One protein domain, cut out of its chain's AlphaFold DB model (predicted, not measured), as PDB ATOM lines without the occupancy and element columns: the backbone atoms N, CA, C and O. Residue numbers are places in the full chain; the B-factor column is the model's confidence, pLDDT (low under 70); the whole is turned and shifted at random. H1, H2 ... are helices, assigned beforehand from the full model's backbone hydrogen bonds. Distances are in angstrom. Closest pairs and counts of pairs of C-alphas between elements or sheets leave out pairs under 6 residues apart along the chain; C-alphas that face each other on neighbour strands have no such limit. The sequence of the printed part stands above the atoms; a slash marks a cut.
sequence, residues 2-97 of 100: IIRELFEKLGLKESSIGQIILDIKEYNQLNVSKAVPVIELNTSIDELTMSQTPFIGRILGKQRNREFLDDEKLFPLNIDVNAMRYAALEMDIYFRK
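AT A GLANCE: This is residues 2 to 97 of the 100 residues of an uncharacterized protein of Mucilaginibacter gossypii (UniProt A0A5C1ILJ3). H4 and H3 cross near their middles as an X, H2 packs on H3, short H1 is at one side, and residues 72 to 78 stick out. The printed part has 96 residues with four named helices, H1 to H4 in chain order; it is all helix and compact, radius of gyration of the C-alphas 13.2 A, spanning 39 by 36 by 23 A.

HOW THE PARTS SIT: Start at H4, residues 79 to 97: its residues 80 to 88 alone touch H3, residues 50 to 63, about perpendicular at 90 degrees, closest C-alphas Gly 57 and Ala 87, 4.2 A. H3 touches H2, residues 14 to 30, closest C-alphas Phe 55 and Ile 20, 5.8 A. H1, residues 3 to 9, is near H4. O i to N i+4 pairs are within hydrogen-bond range throughout H1 and H2, 8 of 10 in H3, 12 of 15 in H4.

IN THESE COORDINATES: Find C-alpha 79 at (284.583, 158.623, 154.192); H4 runs 28.0 A to C-alpha 97 at (261.172, 173.236, 159.176), with a 27 degrees kink near residue 91. H2 spans 24.9 A, H3 20.6 A, H1 9.9 A.

THE WHOLE: The printed part has no cut. Links H2 to H3 and H3 to H4 are long. pLDDT is under 70 at residues 67 to 77 and 93 to 97.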
ATOM      1  N   ILE A   2     257.053 159.350 157.735       94.75
ATOM      2  CA  ILE A   2     257.696 158.044 157.506       94.75
ATOM      3  C   ILE A   2     258.993 158.200 156.704       94.75
ATOM      4  O   ILE A   2     259.228 159.237 156.078       94.75
ATOM      5  N   ILE A   3     259.836 157.169 156.698       94.50
ATOM      6  CA  ILE A   3     261.135 157.198 156.007       94.50
ATOM      7  C   ILE A   3     260.982 157.433 154.495       94.50
ATOM      8  O   ILE A   3     261.752 158.201 153.915       94.50
ATOM      9  N   ARG A   4     259.964 156.848 153.851       95.12
ATOM     10  CA  ARG A   4     259.673 157.091 152.426       95.12
ATOM     11  C   ARG A   4     259.486 158.577 152.117       95.12
ATOM     12  O   ARG A   4     260.142 159.098 151.222       95.12
ATOM     13  N   GLU A   5     258.647 159.259 152.893       93.38
ATOM     14  CA  GLU A   5     258.363 160.691 152.725       93.38
ATOM     15  C   GLU A   5     259.628 161.539 152.915       93.38
ATOM     16  O   GLU A   5     259.840 162.520 152.203       93.38
ATOM     17  N   LEU A   6     260.492 161.164 153.864       92.50
ATOM     18  CA  LEU A   6     261.788 161.812 154.058       92.50
ATOM     19  C   LEU A   6     262.676 161.663 152.814       92.50
ATOM     20  O   LEU A   6     263.271 162.641 152.366       92.50
ATOM     21  N   PHE A   7     262.773 160.459 152.252       94.06
ATOM     22  CA  PHE A   7     263.600 160.196 151.074       94.06
ATOM     23  C   PHE A   7     263.090 160.922 149.828       94.06
ATOM     24  O   PHE A   7     263.887 161.516 149.102       94.06
ATOM     25  N   GLU A   8     261.774 160.958 149.627       91.94
ATOM     26  CA  GLU A   8     261.146 161.749 148.566       91.94
ATOM     27  C   GLU A   8     261.462 163.240 148.723       91.94
ATOM     28  O   GLU A   8     261.881 163.891 147.764       91.94
ATOM     29  N   LYS A   9     261.356 163.783 149.945       90.88
ATOM     30  CA  LYS A   9     261.710 165.181 150.231       90.88
ATOM     31  C   LYS A   9     263.188 165.483 149.996       90.88
ATOM     32  O   LYS A   9     263.511 166.539 149.460       90.88
ATOM     33  N   LEU A  10     264.075 164.546 150.333       89.81
ATOM     34  CA  LEU A  10     265.509 164.608 150.028       89.81
ATOM     35  C   LEU A  10     265.814 164.559 148.520       89.81
ATOM     36  O   LEU A  10     266.969 164.750 148.122       89.81
ATOM     37  N   GLY A  11     264.795 164.319 147.690       91.88
ATOM     38  CA  GLY A  11     264.898 164.202 146.245       91.88
ATOM     39  C   GLY A  11     265.497 162.873 145.801       91.88
ATOM     40  O   GLY A  11     265.970 162.781 144.668       91.88
ATOM     41  N   LEU A  12     265.538 161.853 146.666       91.88
ATOM     42  CA  LEU A  12     266.062 160.539 146.307       91.88
ATOM     43  C   LEU A  12     265.136 159.865 145.296       91.88
ATOM     44  O   LEU A  12     263.936 159.720 145.520       91.88
ATOM     45  N   LYS A  13     265.716 159.424 144.178       93.31
ATOM     46  CA  LYS A  13     265.013 158.588 143.198       93.31
ATOM     47  C   LYS A  13     264.757 157.204 143.790       93.31
ATOM     48  O   LYS A  13     265.556 156.718 144.585       93.31
ATOM     49  N   GLU A  14     263.709 156.521 143.340       92.00
ATOM     50  CA  GLU A  14     263.390 155.161 143.804       92.00
ATOM     51  C   GLU A  14     264.554 154.176 143.595       92.00
ATOM     52  O   GLU A  14     264.867 153.383 144.480       92.00
ATOM     53  N   SER A  15     265.284 154.303 142.480       93.31
ATOM     54  CA  SER A  15     266.509 153.532 142.230       93.31
ATOM     55  C   SER A  15     267.610 153.809 143.262       93.31
ATOM     56  O   SER A  15     268.275 152.880 143.713       93.31
ATOM     57  N   SER A  16     267.776 155.066 143.679       93.88
ATOM     58  CA  SER A  16     268.715 155.470 144.729       93.88
ATOM     59  C   SER A  16     268.323 154.864 146.080       93.88
ATOM     60  O   SER A  16     269.183 154.364 146.798       93.88
ATOM     61  N   ILE A  17     267.026 154.849 146.410       94.06
ATOM     62  CA  ILE A  17     266.508 154.222 147.637       94.06
ATOM     63  C   ILE A  17     266.781 152.714 147.633       94.06
ATOM     64  O   ILE A  17     267.275 152.171 148.622       94.06
ATOM     65  N   GLY A  18     266.513 152.048 146.506       93.88
ATOM     66  CA  GLY A  18     266.835 150.635 146.319       93.88
ATOM     67  C   GLY A  18     268.325 150.347 146.519       93.88
ATOM     68  O   GLY A  18     268.672 149.377 147.193       93.88
ATOM     69  N   GLN A  19     269.198 151.227 146.019       93.56
ATOM     70  CA  GLN A  19     270.643 151.096 146.197       93.56
ATOM     71  C   GLN A  19     271.072 151.223 147.664       93.56
ATOM     72  O   GLN A  19     271.892 150.433 148.109       93.56
ATOM     73  N   ILE A  20     270.487 152.142 148.447       94.19
ATOM     74  CA  ILE A  20     270.782 152.256 149.892       94.19
ATOM     75  C   ILE A  20     270.510 150.920 150.598       94.19
ATOM     76  O   ILE A  20     271.330 150.436 151.378       94.19
ATOM     77  N   ILE A  21     269.353 150.314 150.319       95.50
ATOM     78  CA  ILE A  21     268.938 149.047 150.935       95.50
ATOM     79  C   ILE A  21     269.865 147.902 150.505       95.50
ATOM     80  O   ILE A  21     270.205 147.051 151.331       95.50
ATOM     81  N   LEU A  22     270.267 147.871 149.232       95.12
ATOM     82  CA  LEU A  22     271.198 146.874 148.710       95.12
ATOM     83  C   LEU A  22     272.583 147.004 149.360       95.12
ATOM     84  O   LEU A  22     273.086 146.014 149.886       95.12
ATOM     85  N   ASP A  23     273.139 148.217 149.422       93.19
ATOM     86  CA  ASP A  23     274.456 148.485 150.010       93.19
ATOM     87  C   ASP A  23     274.518 148.044 151.486       93.19
ATOM     88  O   ASP A  23     275.520 147.483 151.932       93.19
ATOM     89  N   ILE A  24     273.437 148.248 152.253       95.25
ATOM     90  CA  ILE A  24     273.343 147.775 153.645       95.25
ATOM     91  C   ILE A  24     273.364 146.241 153.705       95.25
ATOM     92  O   ILE A  24     274.056 145.659 154.544       95.25
ATOM     93  N   LYS A  25     272.620 145.562 152.824       94.31
ATOM     94  CA  LYS A  25     272.586 144.093 152.783       94.31
ATOM     95  C   LYS A  25     273.954 143.513 152.429       94.31
ATOM     96  O   LYS A  25     274.394 142.579 153.097       94.31
ATOM     97  N   GLU A  26     274.629 144.078 151.433       93.56
ATOM     98  CA  GLU A  26     275.984 143.679 151.038       93.56
ATOM     99  C   GLU A  26     276.989 143.919 152.170       93.56
ATOM    100  O   GLU A  26     277.764 143.028 152.521       93.56
ATOM    101  N   TYR A  27     276.921 145.084 152.824       93.06
ATOM    102  CA  TYR A  27     277.747 145.375 153.994       93.06
ATOM    103  C   TYR A  27     277.558 144.332 155.102       93.06
ATOM    104  O   TYR A  27     278.543 143.838 155.651       93.06
ATOM    105  N   ASN A  28     276.314 143.956 155.405       93.94
ATOM    106  CA  ASN A  28     275.997 142.993 156.461       93.94
ATOM    107  C   ASN A  28     276.488 141.576 156.159       93.94
ATOM    108  O   ASN A  28     276.872 140.864 157.086       93.94
ATOM    109  N   GLN A  29     276.509 141.168 154.887       93.75
ATOM    110  CA  GLN A  29     277.091 139.883 154.481       93.75
ATOM    111  C   GLN A  29     278.590 139.822 154.794       93.75
ATOM    112  O   GLN A  29     279.095 138.782 155.211       93.75
ATOM    113  N   LEU A  30     279.291 140.946 154.633       91.69
ATOM    114  CA  LEU A  30     280.728 141.059 154.888       91.69
ATOM    115  C   LEU A  30     281.058 141.362 156.360       91.69
ATOM    116  O   LEU A  30     282.156 141.056 156.819       91.69
ATOM    117  N   ASN A  31     280.122 141.949 157.115       91.25
ATOM    118  CA  ASN A  31     280.345 142.483 158.463       91.25
ATOM    119  C   ASN A  31     279.307 141.965 159.472       91.25
ATOM    120  O   ASN A  31     278.669 142.741 160.183       91.25
ATOM    121  N   VAL A  32     279.158 140.643 159.569       89.19
ATOM    122  CA  VAL A  32     278.120 139.990 160.393       89.19
ATOM    123  C   VAL A  32     278.130 140.452 161.860       89.19
ATOM    124  O   VAL A  32     277.075 140.648 162.455       89.19
ATOM    125  N   SER A  33     279.309 140.687 162.449       89.75
ATOM    126  CA  SER A  33     279.451 141.135 163.846       89.75
ATOM    127  C   SER A  33     279.087 142.606 164.088       89.75
ATOM    128  O   SER A  33     279.010 143.031 165.239       89.75
ATOM    129  N   LYS A  34     278.876 143.387 163.023       90.19
ATOM    130  CA  LYS A  34     278.536 144.817 163.061       90.19
ATOM    131  C   LYS A  34     277.376 145.133 162.117       90.19
ATOM    132  O   LYS A  34     277.368 146.181 161.477       90.19
ATOM    133  N   ALA A  35     276.427 144.206 162.000       90.12
ATOM    134  CA  ALA A  35     275.318 144.347 161.073       90.12
ATOM    135  C   ALA A  35     274.514 145.628 161.344       90.12
ATOM    136  O   ALA A  35     274.165 145.950 162.482       90.12
ATOM    137  N   VAL A  36     274.214 146.349 160.273       93.62
ATOM    138  CA  VAL A  36     273.398 147.559 160.265       93.62
ATOM    139  C   VAL A  36     271.946 147.166 159.985       93.62
ATOM    140  O   VAL A  36     271.703 146.398 159.051       93.62
ATOM    141  N   PRO A  37     270.956 147.673 160.739       94.81
ATOM    142  CA  PRO A  37     269.553 147.403 160.445       94.81
ATOM    143  C   PRO A  37     269.189 147.808 159.012       94.81
ATOM    144  O   PRO A  37     269.609 148.862 158.527       94.81
ATOM    145  N   VAL A  38     268.397 146.989 158.323       95.00
ATOM    146  CA  VAL A  38     267.869 147.347 156.998       95.00
ATOM    147  C   VAL A  38     266.813 148.442 157.162       95.00
ATOM    148  O   VAL A  38     266.109 148.490 158.166       95.00
ATOM    149  N   ILE A  39     266.744 149.364 156.201       94.75
ATOM    150  CA  ILE A  39     265.788 150.473 156.230       94.75
ATOM    151  C   ILE A  39     264.402 149.979 155.807       94.75
ATOM    152  O   ILE A  39     264.232 149.502 154.684       94.75
ATOM    153  N   GLU A  40     263.413 150.176 156.676       96.00
ATOM    154  CA  GLU A  40     262.003 149.893 156.411       96.00
ATOM    155  C   GLU A  40     261.275 151.185 156.012       96.00
ATOM    156  O   GLU A  40     261.050 152.082 156.816       96.00
ATOM    157  N   LEU A  41     260.900 151.326 154.737       95.19
ATOM    158  CA  LEU A  41     260.433 152.616 154.195       95.19
ATOM    159  C   LEU A  41     259.110 153.123 154.794       95.19
ATOM    160  O   LEU A  41     258.826 154.320 154.733       95.19
ATOM    161  N   ASN A  42     258.297 152.219 155.341       96.56
ATOM    162  CA  ASN A  42     256.966 152.524 155.864       96.56
ATOM    163  C   ASN A  42     256.948 152.718 157.392       96.56
ATOM    164  O   ASN A  42     255.866 152.765 157.973       96.56
ATOM    165  N   THR A  43     258.112 152.821 158.041       95.44
ATOM    166  CA  THR A  43     258.209 153.079 159.483       95.44
ATOM    167  C   THR A  43     258.548 154.539 159.790       95.44
ATOM    168  O   THR A  43     258.785 155.345 158.879       95.44
ATOM    169  N   SER A  44     258.492 154.911 161.076       94.00
ATOM    170  CA  SER A  44     258.794 156.281 161.509       94.00
ATOM    171  C   SER A  44     260.243 156.643 161.188       94.00
ATOM    172  O   SER A  44     261.144 155.820 161.327       94.00
ATOM    173  N   ILE A  45     260.491 157.911 160.846       90.81
ATOM    174  CA  ILE A  45     261.864 158.433 160.740       90.81
ATOM    175  C   ILE A  45     262.669 158.262 162.035       90.81
ATOM    176  O   ILE A  45     263.893 158.210 161.974       90.81
ATOM    177  N   ASP A  46     261.999 158.153 163.185       89.06
ATOM    178  CA  ASP A  46     262.639 157.978 164.494       89.06
ATOM    179  C   ASP A  46     263.294 156.597 164.650       89.06
ATOM    180  O   ASP A  46     264.136 156.399 165.522       89.06
ATOM    181  N   GLU A  47     262.934 155.638 163.792       91.38
ATOM    182  CA  GLU A  47     263.555 154.311 163.745       91.38
ATOM    183  C   GLU A  47     264.854 154.301 162.925       91.38
ATOM    184  O   GLU A  47     265.576 153.301 162.903       91.38
ATOM    185  N   LEU A  48     265.179 155.411 162.254       90.81
ATOM    186  CA  LEU A  48     266.402 155.538 161.477       90.81
ATOM    187  C   LEU A  48     267.604 155.700 162.413       90.81
ATOM    188  O   LEU A  48     267.757 156.679 163.141       90.81
ATOM    189  N   THR A  49     268.493 154.716 162.378       90.69
ATOM    190  CA  THR A  49     269.678 154.649 163.236       90.69
ATOM    191  C   THR A  49     270.850 155.421 162.639       90.69
ATOM    192  O   THR A  49     271.027 155.489 161.420       90.69
ATOM    193  N   MET A  50     271.747 155.921 163.496       87.50
ATOM    194  CA  MET A  50     272.971 156.582 163.026       87.50
ATOM    195  C   MET A  50     273.813 155.675 162.120       87.50
ATOM    196  O   MET A  50     274.401 156.158 161.159       87.50
ATOM    197  N   SER A  51     273.825 154.362 162.356       88.56
ATOM    198  CA  SER A  51     274.547 153.392 161.523       88.56
ATOM    199  C   SER A  51     274.061 153.311 160.071       88.56
ATOM    200  O   SER A  51     274.824 152.889 159.208       88.56
ATOM    201  N   GLN A  52     272.826 153.729 159.777       92.12
ATOM    202  CA  GLN A  52     272.279 153.756 158.412       92.12
ATOM    203  C   GLN A  52     272.633 155.052 157.664       92.12
ATOM    204  O   GLN A  52     272.654 155.081 156.433       92.12
ATOM    205  N   THR A  53     272.942 156.127 158.392       90.62
ATOM    206  CA  THR A  53     273.180 157.455 157.804       90.62
ATOM    207  C   THR A  53     274.366 157.537 156.832       90.62
ATOM    208  O   THR A  53     274.221 158.255 155.839       90.62
ATOM    209  N   PRO A  54     275.488 156.792 156.982       89.75
ATOM    210  CA  PRO A  54     276.549 156.796 155.975       89.75
ATOM    211  C   PRO A  54     276.059 156.345 154.595       89.75
ATOM    212  O   PRO A  54     276.385 156.970 153.589       89.75
ATOM    213  N   PHE A  55     275.227 155.304 154.526       92.19
ATOM    214  CA  PHE A  55     274.703 154.776 153.261       92.19
ATOM    215  C   PHE A  55     273.820 155.804 152.547       92.19
ATOM    216  O   PHE A  55     273.979 156.053 151.351       92.19
ATOM    217  N   ILE A  56     272.953 156.477 153.308       92.19
ATOM    218  CA  ILE A  56     272.099 157.560 152.810       92.19
ATOM    219  C   ILE A  56     272.963 158.714 152.284       92.19
ATOM    220  O   ILE A  56     272.746 159.204 151.176       92.19
ATOM    221  N   GLY A  57     273.980 159.116 153.050       90.00
ATOM    222  CA  GLY A  57     274.880 160.210 152.699       90.00
ATOM    223  C   GLY A  57     275.685 159.950 151.432       90.00
ATOM    224  O   GLY A  57     275.778 160.833 150.581       90.00
ATOM    225  N   ARG A  58     276.210 158.731 151.259       87.56
ATOM    226  CA  ARG A  58     276.933 158.335 150.040       87.56
ATOM    227  C   ARG A  58     276.036 158.427 148.805       87.56
ATOM    228  O   ARG A  58     276.459 158.955 147.780       87.56
ATOM    229  N   ILE A  59     274.795 157.948 148.893       90.56
ATOM    230  CA  ILE A  59     273.855 157.976 147.766       90.56
ATOM    231  C   ILE A  59     273.397 159.403 147.446       90.56
ATOM    232  O   ILE A  59     273.377 159.786 146.274       90.56
ATOM    233  N   LEU A  60     273.110 160.222 148.464       89.31
ATOM    234  CA  LEU A  60     272.843 161.651 148.280       89.31
ATOM    235  C   LEU A  60     274.024 162.362 147.616       89.31
ATOM    236  O   LEU A  60     273.820 163.151 146.694       89.31
ATOM    237  N   GLY A  61     275.246 162.062 148.062       86.69
ATOM    238  CA  GLY A  61     276.472 162.610 147.500       86.69
ATOM    239  C   GLY A  61     276.605 162.271 146.019       86.69
ATOM    240  O   GLY A  61     276.633 163.176 145.185       86.69
ATOM    241  N   LYS A  62     276.550 160.981 145.667       85.88
ATOM    242  CA  LYS A  62     276.573 160.512 144.270       85.88
ATOM    243  C   LYS A  62     275.508 161.193 143.413       85.88
ATOM    244  O   LYS A  62     275.814 161.708 142.342       85.88
ATOM    245  N   GLN A  63     274.263 161.248 143.889       87.25
ATOM    246  CA  GLN A  63     273.159 161.828 143.122       87.25
ATOM    247  C   GLN A  63     273.344 163.330 142.859       87.25
ATOM    248  O   GLN A  63     272.865 163.849 141.852       87.25
ATOM    249  N   ARG A  64     274.042 164.028 143.755       86.38
ATOM    250  CA  ARG A  64     274.342 165.461 143.653       86.38
ATOM    251  C   ARG A  64     275.720 165.740 143.058       86.38
ATOM    252  O   ARG A  64     276.173 166.881 143.110       86.38
ATOM    253  N   ASN A  65     276.367 164.716 142.501       83.25
ATOM    254  CA  ASN A  65     277.714 164.781 141.948       83.25
ATOM    255  C   ASN A  65     278.751 165.295 142.970       83.25
ATOM    256  O   ASN A  65     279.516 166.220 142.704       83.25
ATOM    257  N   ARG A  66     278.706 164.724 144.180       76.44
ATOM    258  CA  ARG A  66     279.630 164.929 145.306       76.44
ATOM    259  C   ARG A  66     280.280 163.577 145.620       76.44
ATOM    260  O   ARG A  66     279.745 162.826 146.432       76.44
ATOM    261  N   GLU A  67     281.357 163.214 144.929       60.56
ATOM    262  CA  GLU A  67     281.738 161.797 144.771       60.56
ATOM    263  C   GLU A  67     281.992 161.047 146.094       60.56
ATOM    264  O   GLU A  67     281.494 159.935 146.241       60.56
ATOM    265  N   PHE A  68     282.647 161.659 147.085       64.50
ATOM    266  CA  PHE A  68     282.544 161.342 148.530       64.50
ATOM    267  C   PHE A  68     283.231 162.430 149.387       64.50
ATOM    268  O   PHE A  68     283.727 162.184 150.489       64.50
ATOM    269  N   LEU A  69     283.168 163.661 148.858       60.91
ATOM    270  CA  LEU A  69     283.813 164.911 149.276       60.91
ATOM    271  C   LEU A  69     285.318 164.996 148.891       60.91
ATOM    272  O   LEU A  69     286.191 165.133 149.728       60.91
ATOM    273  N   ASP A  70     285.592 164.875 147.591       53.81
ATOM    274  CA  ASP A  70     286.712 165.322 146.726       53.81
ATOM    275  C   ASP A  70     288.228 165.196 147.057       53.81
ATOM    276  O   ASP A  70     289.001 165.357 146.120       53.81
ATOM    277  N   ASP A  71     288.725 164.853 148.252       51.31
ATOM    278  CA  ASP A  71     290.105 164.308 148.416       51.31
ATOM    279  C   ASP A  71     290.282 163.757 149.844       51.31
ATOM    280  O   ASP A  71     290.173 164.520 150.809       51.31
ATOM    281  N   GLU A  72     290.614 162.471 150.032       49.72
ATOM    282  CA  GLU A  72     290.956 161.932 151.372       49.72
ATOM    283  C   GLU A  72     292.099 162.725 152.034       49.72
ATOM    284  O   GLU A  72     292.241 162.727 153.254       49.72
ATOM    285  N   LYS A  73     292.896 163.450 151.236       51.09
ATOM    286  CA  LYS A  73     293.971 164.329 151.710       51.09
ATOM    287  C   LYS A  73     293.496 165.667 152.284       51.09
ATOM    288  O   LYS A  73     294.242 166.278 153.045       51.09
ATOM    289  N   LEU A  74     292.303 166.143 151.923       48.16
ATOM    290  CA  LEU A  74     291.763 167.437 152.368       48.16
ATOM    291  C   LEU A  74     290.818 167.310 153.565       48.16
ATOM    292  O   LEU A  74     290.591 168.295 154.273       48.16
ATOM    293  N   PHE A  75     290.288 166.114 153.822       54.81
ATOM    294  CA  PHE A  75     289.342 165.887 154.907       54.81
ATOM    295  C   PHE A  75     289.986 165.104 156.057       54.81
ATOM    296  O   PHE A  75     290.458 163.991 155.858       54.81
ATOM    297  N   PRO A  76     289.955 165.619 157.300       51.47
ATOM    298  CA  PRO A  76     290.580 164.957 158.448       51.47
ATOM    299  C   PRO A  76     289.829 163.702 158.943       51.47
ATOM    300  O   PRO A  76     290.212 163.127 159.958       51.47
ATOM    301  N   LEU A  77     288.736 163.291 158.287       54.38
ATOM    302  CA  LEU A  77     287.824 162.236 158.740       54.38
ATOM    303  C   LEU A  77     287.595 161.186 157.643       54.38
ATOM    304  O   LEU A  77     287.546 161.521 156.463       54.38
ATOM    305  N   ASN A  78     287.384 159.933 158.061       76.44
ATOM    306  CA  ASN A  78     287.029 158.799 157.200       76.44
ATOM    307  C   ASN A  78     285.751 159.082 156.369       76.44
ATOM    308  O   ASN A  78     284.823 159.744 156.841       76.44
ATOM    309  N   ILE A  79     285.697 158.531 155.151       73.88
ATOM    310  CA  ILE A  79     284.583 158.623 154.192       73.88
ATOM    311  C   ILE A  79     283.184 158.386 154.796       73.88
ATOM    312  O   ILE A  79     282.247 159.117 154.485       73.88
ATOM    313  N   ASP A  80     283.036 157.438 155.717       76.31
ATOM    314  CA  ASP A  80     281.778 157.104 156.397       76.31
ATOM    315  C   ASP A  80     281.338 158.179 157.368       76.31
ATOM    316  O   ASP A  80     280.151 158.485 157.478       76.31
ATOM    317  N   VAL A  81     282.304 158.799 158.039       78.50
ATOM    318  CA  VAL A  81     282.049 159.924 158.932       78.50
ATOM    319  C   VAL A  81     281.604 161.137 158.116       78.50
ATOM    320  O   VAL A  81     280.663 161.831 158.501       78.50
ATOM    321  N   ASN A  82     282.227 161.377 156.961       77.62
ATOM    322  CA  ASN A  82     281.824 162.451 156.054       77.62
ATOM    323  C   ASN A  82     280.439 162.203 155.451       77.62
ATOM    324  O   ASN A  82     279.610 163.112 155.433       77.62
ATOM    325  N   ALA A  83     280.154 160.970 155.035       80.12
ATOM    326  CA  ALA A  83     278.845 160.587 154.529       80.12
ATOM    327  C   ALA A  83     277.754 160.743 155.601       80.12
ATOM    328  O   ALA A  83     276.717 161.343 155.329       80.12
ATOM    329  N   MET A  84     278.010 160.299 156.836       83.44
ATOM    330  CA  MET A  84     277.107 160.512 157.971       83.44
ATOM    331  C   MET A  84     276.821 161.999 158.198       83.44
ATOM    332  O   MET A  84     275.662 162.392 158.319       83.44
ATOM    333  N   ARG A  85     277.859 162.848 158.229       80.06
ATOM    334  CA  ARG A  85     277.692 164.302 158.401       80.06
ATOM    335  C   ARG A  85     276.889 164.921 157.264       80.06
ATOM    336  O   ARG A  85     276.058 165.789 157.522       80.06
ATOM    337  N   TYR A  86     277.129 164.486 156.028       82.56
ATOM    338  CA  TYR A  86     276.399 164.984 154.870       82.56
ATOM    339  C   TYR A  86     274.921 164.587 154.932       82.56
ATOM    340  O   TYR A  86     274.056 165.445 154.779       82.56
ATOM    341  N   ALA A  87     274.621 163.329 155.262       81.44
ATOM    342  CA  ALA A  87     273.251 162.881 155.498       81.44
ATOM    343  C   ALA A  87     272.571 163.700 156.603       81.44
ATOM    344  O   ALA A  87     271.476 164.212 156.395       81.44
ATOM    345  N   ALA A  88     273.240 163.883 157.744       83.69
ATOM    346  CA  ALA A  88     272.707 164.658 158.859       83.69
ATOM    347  C   ALA A  88     272.408 166.113 158.465       83.69
ATOM    348  O   ALA A  88     271.333 166.607 158.784       83.69
ATOM    349  N   LEU A  89     273.307 166.781 157.730       82.50
ATOM    350  CA  LEU A  89     273.093 168.146 157.229       82.50
ATOM    351  C   LEU A  89     271.862 168.236 156.319       82.50
ATOM    352  O   LEU A  89     271.034 169.130 156.476       82.50
ATOM    353  N   GLU A  90     271.744 167.315 155.364       82.19
ATOM    354  CA  GLU A  90     270.622 167.286 154.424       82.19
ATOM    355  C   GLU A  90     269.301 166.964 155.131       82.19
ATOM    356  O   GLU A  90     268.251 167.489 154.761       82.19
ATOM    357  N   MET A  91     269.350 166.138 156.178       83.12
ATOM    358  CA  MET A  91     268.191 165.772 156.990       83.12
ATOM    359  C   MET A  91     267.786 166.868 157.995       83.12
ATOM    360  O   MET A  91     266.598 167.034 158.269       83.12
ATOM    361  N   ASP A  92     268.734 167.661 158.508       79.38
ATOM    362  CA  ASP A  92     268.512 168.744 159.486       79.38
ATOM    363  C   ASP A  92     267.572 169.840 158.951       79.38
ATOM    364  O   ASP A  92     266.773 170.412 159.695       79.38
ATOM    365  N   ILE A  93     267.568 170.071 157.633       67.06
ATOM    366  CA  ILE A  93     266.625 170.988 156.966       67.06
ATOM    367  C   ILE A  93     265.164 170.632 157.303       67.06
ATOM    368  O   ILE A  93     264.318 171.526 157.404       67.06
ATOM    369  N   TYR A  94     264.855 169.349 157.515       63.00
ATOM    370  CA  TYR A  94     263.499 168.892 157.826       63.00
ATOM    371  C   TYR A  94     263.155 169.007 159.307       63.00
ATOM    372  O   TYR A  94     262.026 169.373 159.628       63.00
ATOM    373  N   PHE A  95     264.114 168.772 160.204       61.69
ATOM    374  CA  PHE A  95     263.902 168.955 161.642       61.69
ATOM    375  C   PHE A  95     263.782 170.436 162.022       61.69
ATOM    376  O   PHE A  95     263.027 170.778 162.930       61.69
ATOM    377  N   ARG A  96     264.433 171.339 161.274       58.97
ATOM    378  CA  ARG A  96     264.271 172.793 161.450       58.97
ATOM    379  C   ARG A  96     262.962 173.343 160.887       58.97
ATOM    380  O   ARG A  96     262.412 174.271 161.464       58.97
ATOM    381  N   LYS A  97     262.445 172.791 159.782       50.72
ATOM    382  CA  LYS A  97     261.172 173.236 159.176       50.72
ATOM    383  C   LYS A  97     259.917 172.659 159.843       50.72
ATOM    384  O   LYS A  97     258.825 173.115 159.532       50.72
TER     385      LYS A  97